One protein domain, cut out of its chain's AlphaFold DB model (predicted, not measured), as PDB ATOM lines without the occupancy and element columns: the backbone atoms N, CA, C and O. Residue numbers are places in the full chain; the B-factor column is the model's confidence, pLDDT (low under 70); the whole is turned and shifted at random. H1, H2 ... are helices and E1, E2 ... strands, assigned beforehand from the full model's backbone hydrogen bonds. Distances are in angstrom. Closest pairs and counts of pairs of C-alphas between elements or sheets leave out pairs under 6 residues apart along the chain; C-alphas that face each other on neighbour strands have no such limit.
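AT A GLANCE: This is residues 41 to 104 of the 414 residues of the protein "Membrane proteins related to metalloendopeptidases" of Fretibacterium fastidiosum (UniProt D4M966). Three helices stand in an arc round a short, two-stranded antiparallel ribbon, E1 and E2: H2 is the middle helix, across from E2, with the longest helix, H1, to one side of it and H3 to the other. H1 and H3 are apart from each other, and residues 73 to 84 loop without a named element from H2 back to E2. The printed part has 64 residues with three named helices and two named strands, in the order E1, H1, H2, E2, H3, and its class is mostly helix, with 32 residues in helices and 7 in strands. It is compact, with a radius of gyration of the C-alphas of 11.0 A, and rounded, spanning 29 by 26 by 17 A.

IN THESE COORDINATES: Start with the sheet: find C-alpha 41 at (40.658, -26.802, -39.023), where E1, residues 41 to 43, begins its 6.4 A. Its partner E2 is residues 85 to 88, 9.7 A long. Next find C-alpha 48 at (46.936, -39.446, -43.914); from there H1, residues 48 to 62, runs 20.9 A. H2 is residues 66 to 72, 9.8 A long. H3, residues 94 to 103, is 14.0 A long and ends at C-alpha 103, (49.477, -14.375, -46.550).

HOW THE PARTS SIT: Look first across the sheet, where E1 and E2 are antiparallel at 147 degrees. Here N 42 and O 86 are 2.8 A apart, and N 86 and O 42 are also 2.8 A apart, both within hydrogen-bond range. The C-alphas of Thr 43 and Gly 51 are the closest of E1 and H1, at 7.7 A. H1 and E2 are near each other, with 5 pairs of C-alphas within 10 A. Between H2 and E2 the closest C-alphas are those of Val 69 and Leu 88, 6.5 A. H1 and H2 only just touch, with 3 pairs of C-alphas within 8 A, made by residues 55 to 59 of H1 alone; the closest C-alphas are those of Cys 59 and Ser 66, 6.3 A. Their lines are about perpendicular, at 85 degrees. H2 and H3 touch, the closest C-alphas being those of Ala 72 and Trp 99, 4.4 A. They run the same way at a steep tilt of 47 degrees. E1 is apart from H2 and from H3. In H1, H2 and H3 every O i to N i+4 pair is within hydrogen-bond range.

THE WHOLE: The two C-alphas farthest apart are those of Asp 46 and Thr 93, 30.6 A. The printed part, residues 41 to 104, has no cut. The link from H2 to E2, with 12 residues, is long; the links from E1 to H1, H1 to H2 and E2 to H3 are tight. The mean pLDDT of the printed part is 77.3; look for values under 70 at residues 46, 48, 79 and 102 to 104.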
ATOM      1  N   SER A  41      39.304 -26.310 -38.774       81.00
ATOM      2  CA  SER A  41      40.658 -26.802 -39.023       81.00
ATOM      3  C   SER A  41      40.718 -28.326 -38.952       81.00
ATOM      4  O   SER A  41      40.335 -28.950 -37.965       81.00
ATOM      5  N   LEU A  42      41.229 -28.928 -40.023       80.19
ATOM      6  CA  LEU A  42      41.498 -30.352 -40.138       80.19
ATOM      7  C   LEU A  42      42.989 -30.579 -39.883       80.19
ATOM      8  O   LEU A  42      43.832 -30.117 -40.651       80.19
ATOM      9  N   THR A  43      43.321 -31.287 -38.807       80.06
ATOM     10  CA  THR A  43      44.693 -31.762 -38.581       80.06
ATOM     11  C   THR A  43      44.822 -33.147 -39.191       80.06
ATOM     12  O   THR A  43      44.060 -34.040 -38.829       80.06
ATOM     13  N   LEU A  44      45.776 -33.338 -40.103       77.44
ATOM     14  CA  LEU A  44      46.118 -34.673 -40.588       77.44
ATOM     15  C   LEU A  44      46.782 -35.450 -39.447       77.44
ATOM     16  O   LEU A  44      47.815 -35.027 -38.926       77.44
ATOM     17  N   SER A  45      46.178 -36.564 -39.043       71.38
ATOM     18  CA  SER A  45      46.785 -37.534 -38.132       71.38
ATOM     19  C   SER A  45      47.858 -38.359 -38.858       71.38
ATOM     20  O   SER A  45      48.147 -38.134 -40.037       71.38
ATOM     21  N   ASP A  46      48.456 -39.330 -38.165       66.81
ATOM     22  CA  ASP A  46      49.377 -40.292 -38.784       66.81
ATOM     23  C   ASP A  46      48.693 -41.148 -39.872       66.81
ATOM     24  O   ASP A  46      49.349 -41.596 -40.813       66.81
ATOM     25  N   ASP A  47      47.362 -41.299 -39.807       73.94
ATOM     26  CA  ASP A  47      46.545 -41.792 -40.919       73.94
ATOM     27  C   ASP A  47      46.193 -40.655 -41.897       73.94
ATOM     28  O   ASP A  47      45.117 -40.048 -41.874       73.94
ATOM     29  N   VAL A  48      47.126 -40.400 -42.815       68.62
ATOM     30  CA  VAL A  48      46.936 -39.446 -43.914       68.62
ATOM     31  C   VAL A  48      45.790 -39.870 -44.850       68.62
ATOM     32  O   VAL A  48      45.170 -39.005 -45.465       68.62
ATOM     33  N   ALA A  49      45.456 -41.165 -44.950       71.81
ATOM     34  CA  ALA A  49      44.392 -41.641 -45.835       71.81
ATOM     35  C   ALA A  49      42.999 -41.298 -45.281       71.81
ATOM     36  O   ALA A  49      42.209 -40.670 -45.987       71.81
ATOM     37  N   GLY A  50      42.725 -41.599 -44.007       75.19
ATOM     38  CA  GLY A  50      41.491 -41.181 -43.331       75.19
ATOM     39  C   GLY A  50      41.347 -39.655 -43.236       75.19
ATOM     40  O   GLY A  50      40.244 -39.114 -43.381       75.19
ATOM     41  N   GLY A  51      42.464 -38.931 -43.087       76.06
ATOM     42  CA  GLY A  51      42.497 -37.469 -43.185       76.06
ATOM     43  C   GLY A  51      42.089 -36.945 -44.569       76.06
ATOM     44  O   GLY A  51      41.298 -36.006 -44.665       76.06
ATOM     45  N   LEU A  52      42.568 -37.576 -45.646       77.31
ATOM     46  CA  LEU A  52      42.201 -37.225 -47.023       77.31
ATOM     47  C   LEU A  52      40.751 -37.595 -47.368       77.31
ATOM     48  O   LEU A  52      40.073 -36.794 -48.003       77.31
ATOM     49  N   GLU A  53      40.240 -38.738 -46.906       80.25
ATOM     50  CA  GLU A  53      38.828 -39.112 -47.089       80.25
ATOM     51  C   GLU A  53      37.884 -38.131 -46.362       80.25
ATOM     52  O   GLU A  53      36.806 -37.794 -46.855       80.25
ATOM     53  N   SER A  54      38.308 -37.621 -45.202       79.62
ATOM     54  CA  SER A  54      37.582 -36.581 -44.459       79.62
ATOM     55  C   SER A  54      37.595 -35.232 -45.191       79.62
ATOM     56  O   SER A  54      36.571 -34.550 -45.250       79.62
ATOM     57  N   LEU A  55      38.733 -34.863 -45.795       82.06
ATOM     58  CA  LEU A  55      38.856 -33.670 -46.636       82.06
ATOM     59  C   LEU A  55      37.990 -33.765 -47.903       82.06
ATOM     60  O   LEU A  55      37.361 -32.777 -48.278       82.06
ATOM     61  N   ASP A  56      37.936 -34.930 -48.549       83.19
ATOM     62  CA  ASP A  56      37.142 -35.139 -49.763       83.19
ATOM     63  C   ASP A  56      35.634 -35.031 -49.486       83.19
ATOM     64  O   ASP A  56      34.931 -34.263 -50.143       83.19
ATOM     65  N   LYS A  57      35.152 -35.669 -48.410       82.94
ATOM     66  CA  LYS A  57      33.764 -35.516 -47.932       82.94
ATOM     67  C   LYS A  57      33.404 -34.055 -47.647       82.94
ATOM     68  O   LYS A  57      32.309 -33.625 -48.000       82.94
ATOM     69  N   PHE A  58      34.315 -33.277 -47.056       82.69
ATOM     70  CA  PHE A  58      34.110 -31.837 -46.869       82.69
ATOM     71  C   PHE A  58      34.044 -31.089 -48.211       82.69
ATOM     72  O   PHE A  58      33.150 -30.269 -48.417       82.69
ATOM     73  N   CYS A  59      34.947 -31.389 -49.149       84.25
ATOM     74  CA  CYS A  59      34.966 -30.781 -50.482       84.25
ATOM     75  C   CYS A  59      33.644 -31.012 -51.238       84.25
ATOM     76  O   CYS A  59      33.053 -30.057 -51.750       84.25
ATOM     77  N   LEU A  60      33.135 -32.249 -51.212       81.88
ATOM     78  CA  LEU A  60      31.850 -32.643 -51.801       81.88
ATOM     79  C   LEU A  60      30.644 -31.927 -51.167       81.88
ATOM     80  O   LEU A  60      29.692 -31.601 -51.871       81.88
ATOM     81  N   LEU A  61      30.674 -31.662 -49.856       83.12
ATOM     82  CA  LEU A  61      29.593 -30.968 -49.141       83.12
ATOM     83  C   LEU A  61      29.572 -29.444 -49.370       83.12
ATOM     84  O   LEU A  61      28.526 -28.825 -49.179       83.12
ATOM     85  N   HIS A  62      30.694 -28.837 -49.774       79.12
ATOM     86  CA  HIS A  62      30.871 -27.376 -49.833       79.12
ATOM     87  C   HIS A  62      31.096 -26.788 -51.247       79.12
ATOM     88  O   HIS A  62      31.405 -25.601 -51.360       79.12
ATOM     89  N   ASP A  63      30.929 -27.583 -52.315       81.75
ATOM     90  CA  ASP A  63      31.240 -27.216 -53.719       81.75
ATOM     91  C   ASP A  63      32.678 -26.679 -53.892       81.75
ATOM     92  O   ASP A  63      32.955 -25.625 -54.479       81.75
ATOM     93  N   LEU A  64      33.625 -27.421 -53.317       79.94
ATOM     94  CA  LEU A  64      35.054 -27.141 -53.368       79.94
ATOM     95  C   LEU A  64      35.788 -28.316 -54.007       79.94
ATOM     96  O   LEU A  64      35.377 -29.463 -53.878       79.94
ATOM     97  N   SER A  65      36.921 -28.045 -54.652       82.88
ATOM     98  CA  SER A  65      37.908 -29.089 -54.923       82.88
ATOM     99  C   SER A  65      38.981 -29.094 -53.838       82.88
ATOM    100  O   SER A  65      39.315 -28.056 -53.259       82.88
ATOM    101  N   SER A  66      39.618 -30.243 -53.630       79.88
ATOM    102  CA  SER A  66      40.801 -30.364 -52.768       79.88
ATOM    103  C   SER A  66      41.945 -29.437 -53.221       79.88
ATOM    104  O   SER A  66      42.749 -29.002 -52.396       79.88
ATOM    105  N   ALA A  67      41.976 -29.033 -54.500       75.88
ATOM    106  CA  ALA A  67      42.887 -28.009 -55.008       75.88
ATOM    107  C   ALA A  67      42.540 -26.580 -54.534       75.88
ATOM    108  O   ALA A  67      43.464 -25.815 -54.259       75.88
ATOM    109  N   ASP A  68      41.257 -26.217 -54.381       79.62
ATOM    110  CA  ASP A  68      40.860 -24.920 -53.802       79.62
ATOM    111  C   ASP A  68      41.295 -24.832 -52.326       79.62
ATOM    112  O   ASP A  68      41.812 -23.800 -51.895       79.62
ATOM    113  N   VAL A  69      41.154 -25.924 -51.559       82.31
ATOM    114  CA  VAL A  69      41.569 -25.985 -50.143       82.31
ATOM    115  C   VAL A  69      43.094 -25.957 -49.996       82.31
ATOM    116  O   VAL A  69      43.619 -25.200 -49.175       82.31
ATOM    117  N   LEU A  70      43.828 -26.723 -50.813       82.69
ATOM    118  CA  LEU A  70      45.295 -26.686 -50.856       82.69
ATOM    119  C   LEU A  70      45.819 -25.287 -51.213       82.69
ATOM    120  O   LEU A  70      46.708 -24.768 -50.533       82.69
ATOM    121  N   TRP A  71      45.224 -24.646 -52.225       80.06
ATOM    122  CA  TRP A  71      45.563 -23.281 -52.627       80.06
ATOM    123  C   TRP A  71      45.293 -22.279 -51.500       80.06
ATOM    124  O   TRP A  71      46.167 -21.470 -51.193       80.06
ATOM    125  N   ALA A  72      44.142 -22.378 -50.823       79.88
ATOM    126  CA  ALA A  72      43.800 -21.511 -49.693       79.88
ATOM    127  C   ALA A  72      44.790 -21.626 -48.519       79.88
ATOM    128  O   ALA A  72      45.061 -20.636 -47.843       79.88
ATOM    129  N   ASN A  73      45.373 -22.815 -48.324       82.50
ATOM    130  CA  ASN A  73      46.408 -23.087 -47.324       82.50
ATOM    131  C   ASN A  73      47.847 -22.864 -47.827       82.50
ATOM    132  O   ASN A  73      48.803 -23.216 -47.137       82.50
ATOM    133  N   ASN A  74      48.024 -22.331 -49.044       80.25
ATOM    134  CA  ASN A  74      49.325 -22.147 -49.695       80.25
ATOM    135  C   ASN A  74      50.205 -23.425 -49.639       80.25
ATOM    136  O   ASN A  74      51.414 -23.360 -49.413       80.25
ATOM    137  N   CYS A  75      49.582 -24.592 -49.816       73.69
ATOM    138  CA  CYS A  75      50.217 -25.909 -49.768       73.69
ATOM    139  C   CYS A  75      50.074 -26.639 -51.109       73.69
ATOM    140  O   CYS A  75      49.127 -26.421 -51.864       73.69
ATOM    141  N   THR A  76      51.003 -27.543 -51.393       74.00
ATOM    142  CA  THR A  76      50.915 -28.520 -52.483       74.00
ATOM    143  C   THR A  76      50.629 -29.913 -51.923       74.00
ATOM    144  O   THR A  76      50.692 -30.133 -50.715       74.00
ATOM    145  N   VAL A  77      50.349 -30.884 -52.799       72.81
ATOM    146  CA  VAL A  77      50.168 -32.294 -52.401       72.81
ATOM    147  C   VAL A  77      51.412 -32.842 -51.679       72.81
ATOM    148  O   VAL A  77      51.287 -33.657 -50.774       72.81
ATOM    149  N   SER A  78      52.605 -32.337 -52.011       70.69
ATOM    150  CA  SER A  78      53.871 -32.710 -51.368       70.69
ATOM    151  C   SER A  78      54.047 -32.156 -49.946       70.69
ATOM    152  O   SER A  78      54.944 -32.601 -49.237       70.69
ATOM    153  N   ASP A  79      53.225 -31.187 -49.525       69.06
ATOM    154  CA  ASP A  79      53.296 -30.540 -48.203       69.06
ATOM    155  C   ASP A  79      52.330 -31.165 -47.171       69.06
ATOM    156  O   ASP A  79      52.184 -30.643 -46.057       69.06
ATOM    157  N   LEU A  80      51.648 -32.255 -47.554       74.75
ATOM    158  CA  LEU A  80      50.681 -33.014 -46.758       74.75
ATOM    159  C   LEU A  80      51.384 -34.096 -45.922       74.75
ATOM    160  O   LEU A  80      51.367 -35.278 -46.256       74.75
ATOM    161  N   ALA A  81      52.015 -33.672 -44.830       74.94
ATOM    162  CA  ALA A  81      52.595 -34.562 -43.824       74.94
ATOM    163  C   ALA A  81      51.654 -34.750 -42.610       74.94
ATOM    164  O   ALA A  81      50.833 -33.864 -42.343       74.94
ATOM    165  N   PRO A  82      51.798 -35.839 -41.829       76.25
ATOM    166  CA  PRO A  82      51.196 -35.951 -40.498       76.25
ATOM    167  C   PRO A  82      51.490 -34.729 -39.617       76.25
ATOM    168  O   PRO A  82      52.558 -34.118 -39.703       76.25
ATOM    169  N   GLY A  83      50.522 -34.338 -38.789       73.00
ATOM    170  CA  GLY A  83      50.577 -33.134 -37.955       73.00
ATOM    171  C   GLY A  83      50.338 -31.815 -38.704       73.00
ATOM    172  O   GLY A  83      50.305 -30.755 -38.077       73.00
ATOM    173  N   LYS A  84      50.147 -31.833 -40.032       80.31
ATOM    174  CA  LYS A  84      49.792 -30.632 -40.802       80.31
ATOM    175  C   LYS A  84      48.350 -30.216 -40.503       80.31
ATOM    176  O   LYS A  84      47.416 -30.984 -40.720       80.31
ATOM    177  N   VAL A  85      48.171 -28.966 -40.077       82.12
ATOM    178  CA  VAL A  85      46.852 -28.329 -39.949       82.12
ATOM    179  C   VAL A  85      46.479 -27.659 -41.272       82.12
ATOM    180  O   VAL A  85      47.234 -26.829 -41.783       82.12
ATOM    181  N   LEU A  86      45.308 -28.000 -41.805       84.25
ATOM    182  CA  LEU A  86      44.654 -27.340 -42.931       84.25
ATOM    183  C   LEU A  86      43.417 -26.598 -42.423       84.25
ATOM    184  O   LEU A  86      42.577 -27.174 -41.738       84.25
ATOM    185  N   TYR A  87      43.272 -25.330 -42.783       86.44
ATOM    186  CA  TYR A  87      42.060 -24.557 -42.528       86.44
ATOM    187  C   TYR A  87      41.077 -24.752 -43.685       86.44
ATOM    188  O   TYR A  87      41.474 -24.725 -44.852       86.44
ATOM    189  N   LEU A  88      39.801 -24.951 -43.374       87.44
ATOM    190  CA  LEU A  88      38.771 -25.284 -44.350       87.44
ATOM    191  C   LEU A  88      37.895 -24.049 -44.651       87.44
ATOM    192  O   LEU A  88      37.228 -23.530 -43.749       87.44
ATOM    193  N   PRO A  89      37.884 -23.538 -45.899       83.44
ATOM    194  CA  PRO A  89      36.970 -22.472 -46.289       83.44
ATOM    195  C   PRO A  89      35.552 -23.046 -46.414       83.44
ATOM    196  O   PRO A  89      35.363 -24.102 -47.005       83.44
ATOM    197  N   LYS A  90      34.535 -22.350 -45.894       81.62
ATOM    198  CA  LYS A  90      33.140 -22.845 -45.913       81.62
ATOM    199  C   LYS A  90      32.425 -22.659 -47.257       81.62
ATOM    200  O   LYS A  90      31.316 -23.157 -47.440       81.62
ATOM    201  N   SER A  91      33.034 -21.902 -48.168       79.06
ATOM    202  CA  SER A  91      32.512 -21.578 -49.493       79.06
ATOM    203  C   SER A  91      33.654 -21.259 -50.456       79.06
ATOM    204  O   SER A  91      34.729 -20.814 -50.035       79.06
ATOM    205  N   ARG A  92      33.408 -21.370 -51.766       76.50
ATOM    206  CA  ARG A  92      34.383 -20.962 -52.791       76.50
ATOM    207  C   ARG A  92      34.745 -19.472 -52.748       76.50
ATOM    208  O   ARG A  92      35.829 -19.086 -53.174       76.50
ATOM    209  N   THR A  93      33.881 -18.631 -52.181       77.06
ATOM    210  CA  THR A  93      34.161 -17.207 -51.938       77.06
ATOM    211  C   THR A  93      35.072 -16.951 -50.734       77.06
ATOM    212  O   THR A  93      35.823 -15.977 -50.756       77.06
ATOM    213  N   ASP A  94      35.085 -17.826 -49.722       77.75
ATOM    214  CA  ASP A  94      35.995 -17.709 -48.571       77.75
ATOM    215  C   ASP A  94      37.438 -18.127 -48.899       77.75
ATOM    216  O   ASP A  94      38.359 -17.691 -48.211       77.75
ATOM    217  N   VAL A  95      37.659 -18.917 -49.960       78.12
ATOM    218  CA  VAL A  95      38.982 -19.402 -50.419       78.12
ATOM    219  C   VAL A  95      40.012 -18.269 -50.512       78.12
ATOM    220  O   VAL A  95      41.130 -18.389 -50.007       78.12
ATOM    221  N   LEU A  96      39.629 -17.128 -51.101       74.38
ATOM    222  CA  LEU A  96      40.507 -15.962 -51.226       74.38
ATOM    223  C   LEU A  96      40.734 -15.245 -49.884       74.38
ATOM    224  O   LEU A  96      41.830 -14.743 -49.647       74.38
ATOM    225  N   SER A  97      39.730 -15.197 -49.004       74.81
ATOM    226  CA  SER A  97      39.852 -14.585 -47.673       74.81
ATOM    227  C   SER A  97      40.755 -15.404 -46.750       74.81
ATOM    228  O   SER A  97      41.582 -14.832 -46.042       74.81
ATOM    229  N   LEU A  98      40.649 -16.734 -46.809       80.25
ATOM    230  CA  LEU A  98      41.532 -17.663 -46.114       80.25
ATOM    231  C   LEU A  98      42.980 -17.523 -46.609       80.25
ATOM    232  O   LEU A  98      43.883 -17.301 -45.802       80.25
ATOM    233  N   TRP A  99      43.192 -17.524 -47.929       78.62
ATOM    234  CA  TRP A  99      44.523 -17.304 -48.503       78.62
ATOM    235  C   TRP A  99      45.124 -15.945 -48.108       78.62
ATOM    236  O   TRP A  99      46.292 -15.861 -47.731       78.62
ATOM    237  N   GLN A 100      44.328 -14.869 -48.131       74.06
ATOM    238  CA  GLN A 100      44.775 -13.537 -47.707       74.06
ATOM    239  C   GLN A 100      45.150 -13.485 -46.220       74.06
ATOM    240  O   GLN A 100      46.112 -12.805 -45.867       74.06
ATOM    241  N   HIS A 101      44.439 -14.218 -45.360       74.00
ATOM    242  CA  HIS A 101      44.763 -14.324 -43.938       74.00
ATOM    243  C   HIS A 101      46.052 -15.119 -43.697       74.00
ATOM    244  O   HIS A 101      46.859 -14.714 -42.869       74.00
ATOM    245  N   GLN A 102      46.310 -16.199 -44.444       68.38
ATOM    246  CA  GLN A 102      47.591 -16.918 -44.351       68.38
ATOM    247  C   GLN A 102      48.764 -16.142 -44.976       68.38
ATOM    248  O   GLN A 102      49.893 -16.224 -44.495       68.38
ATOM    249  N   GLY A 103      48.506 -15.329 -46.005       56.09
ATOM    250  CA  GLY A 103      49.477 -14.375 -46.550       56.09
ATOM    251  C   GLY A 103      49.776 -13.191 -45.617       56.09
ATOM    252  O   GLY A 103      50.806 -12.527 -45.769       56.09
ATOM    253  N   ALA A 104      48.908 -12.923 -44.638       46.09
ATOM    254  CA  ALA A 104      49.107 -11.894 -43.631       46.09
ATOM    255  C   ALA A 104      49.939 -12.435 -42.452       46.09
ATOM    256  O   ALA A 104      49.428 -13.089 -41.552       46.09
TER     257      ALA A 104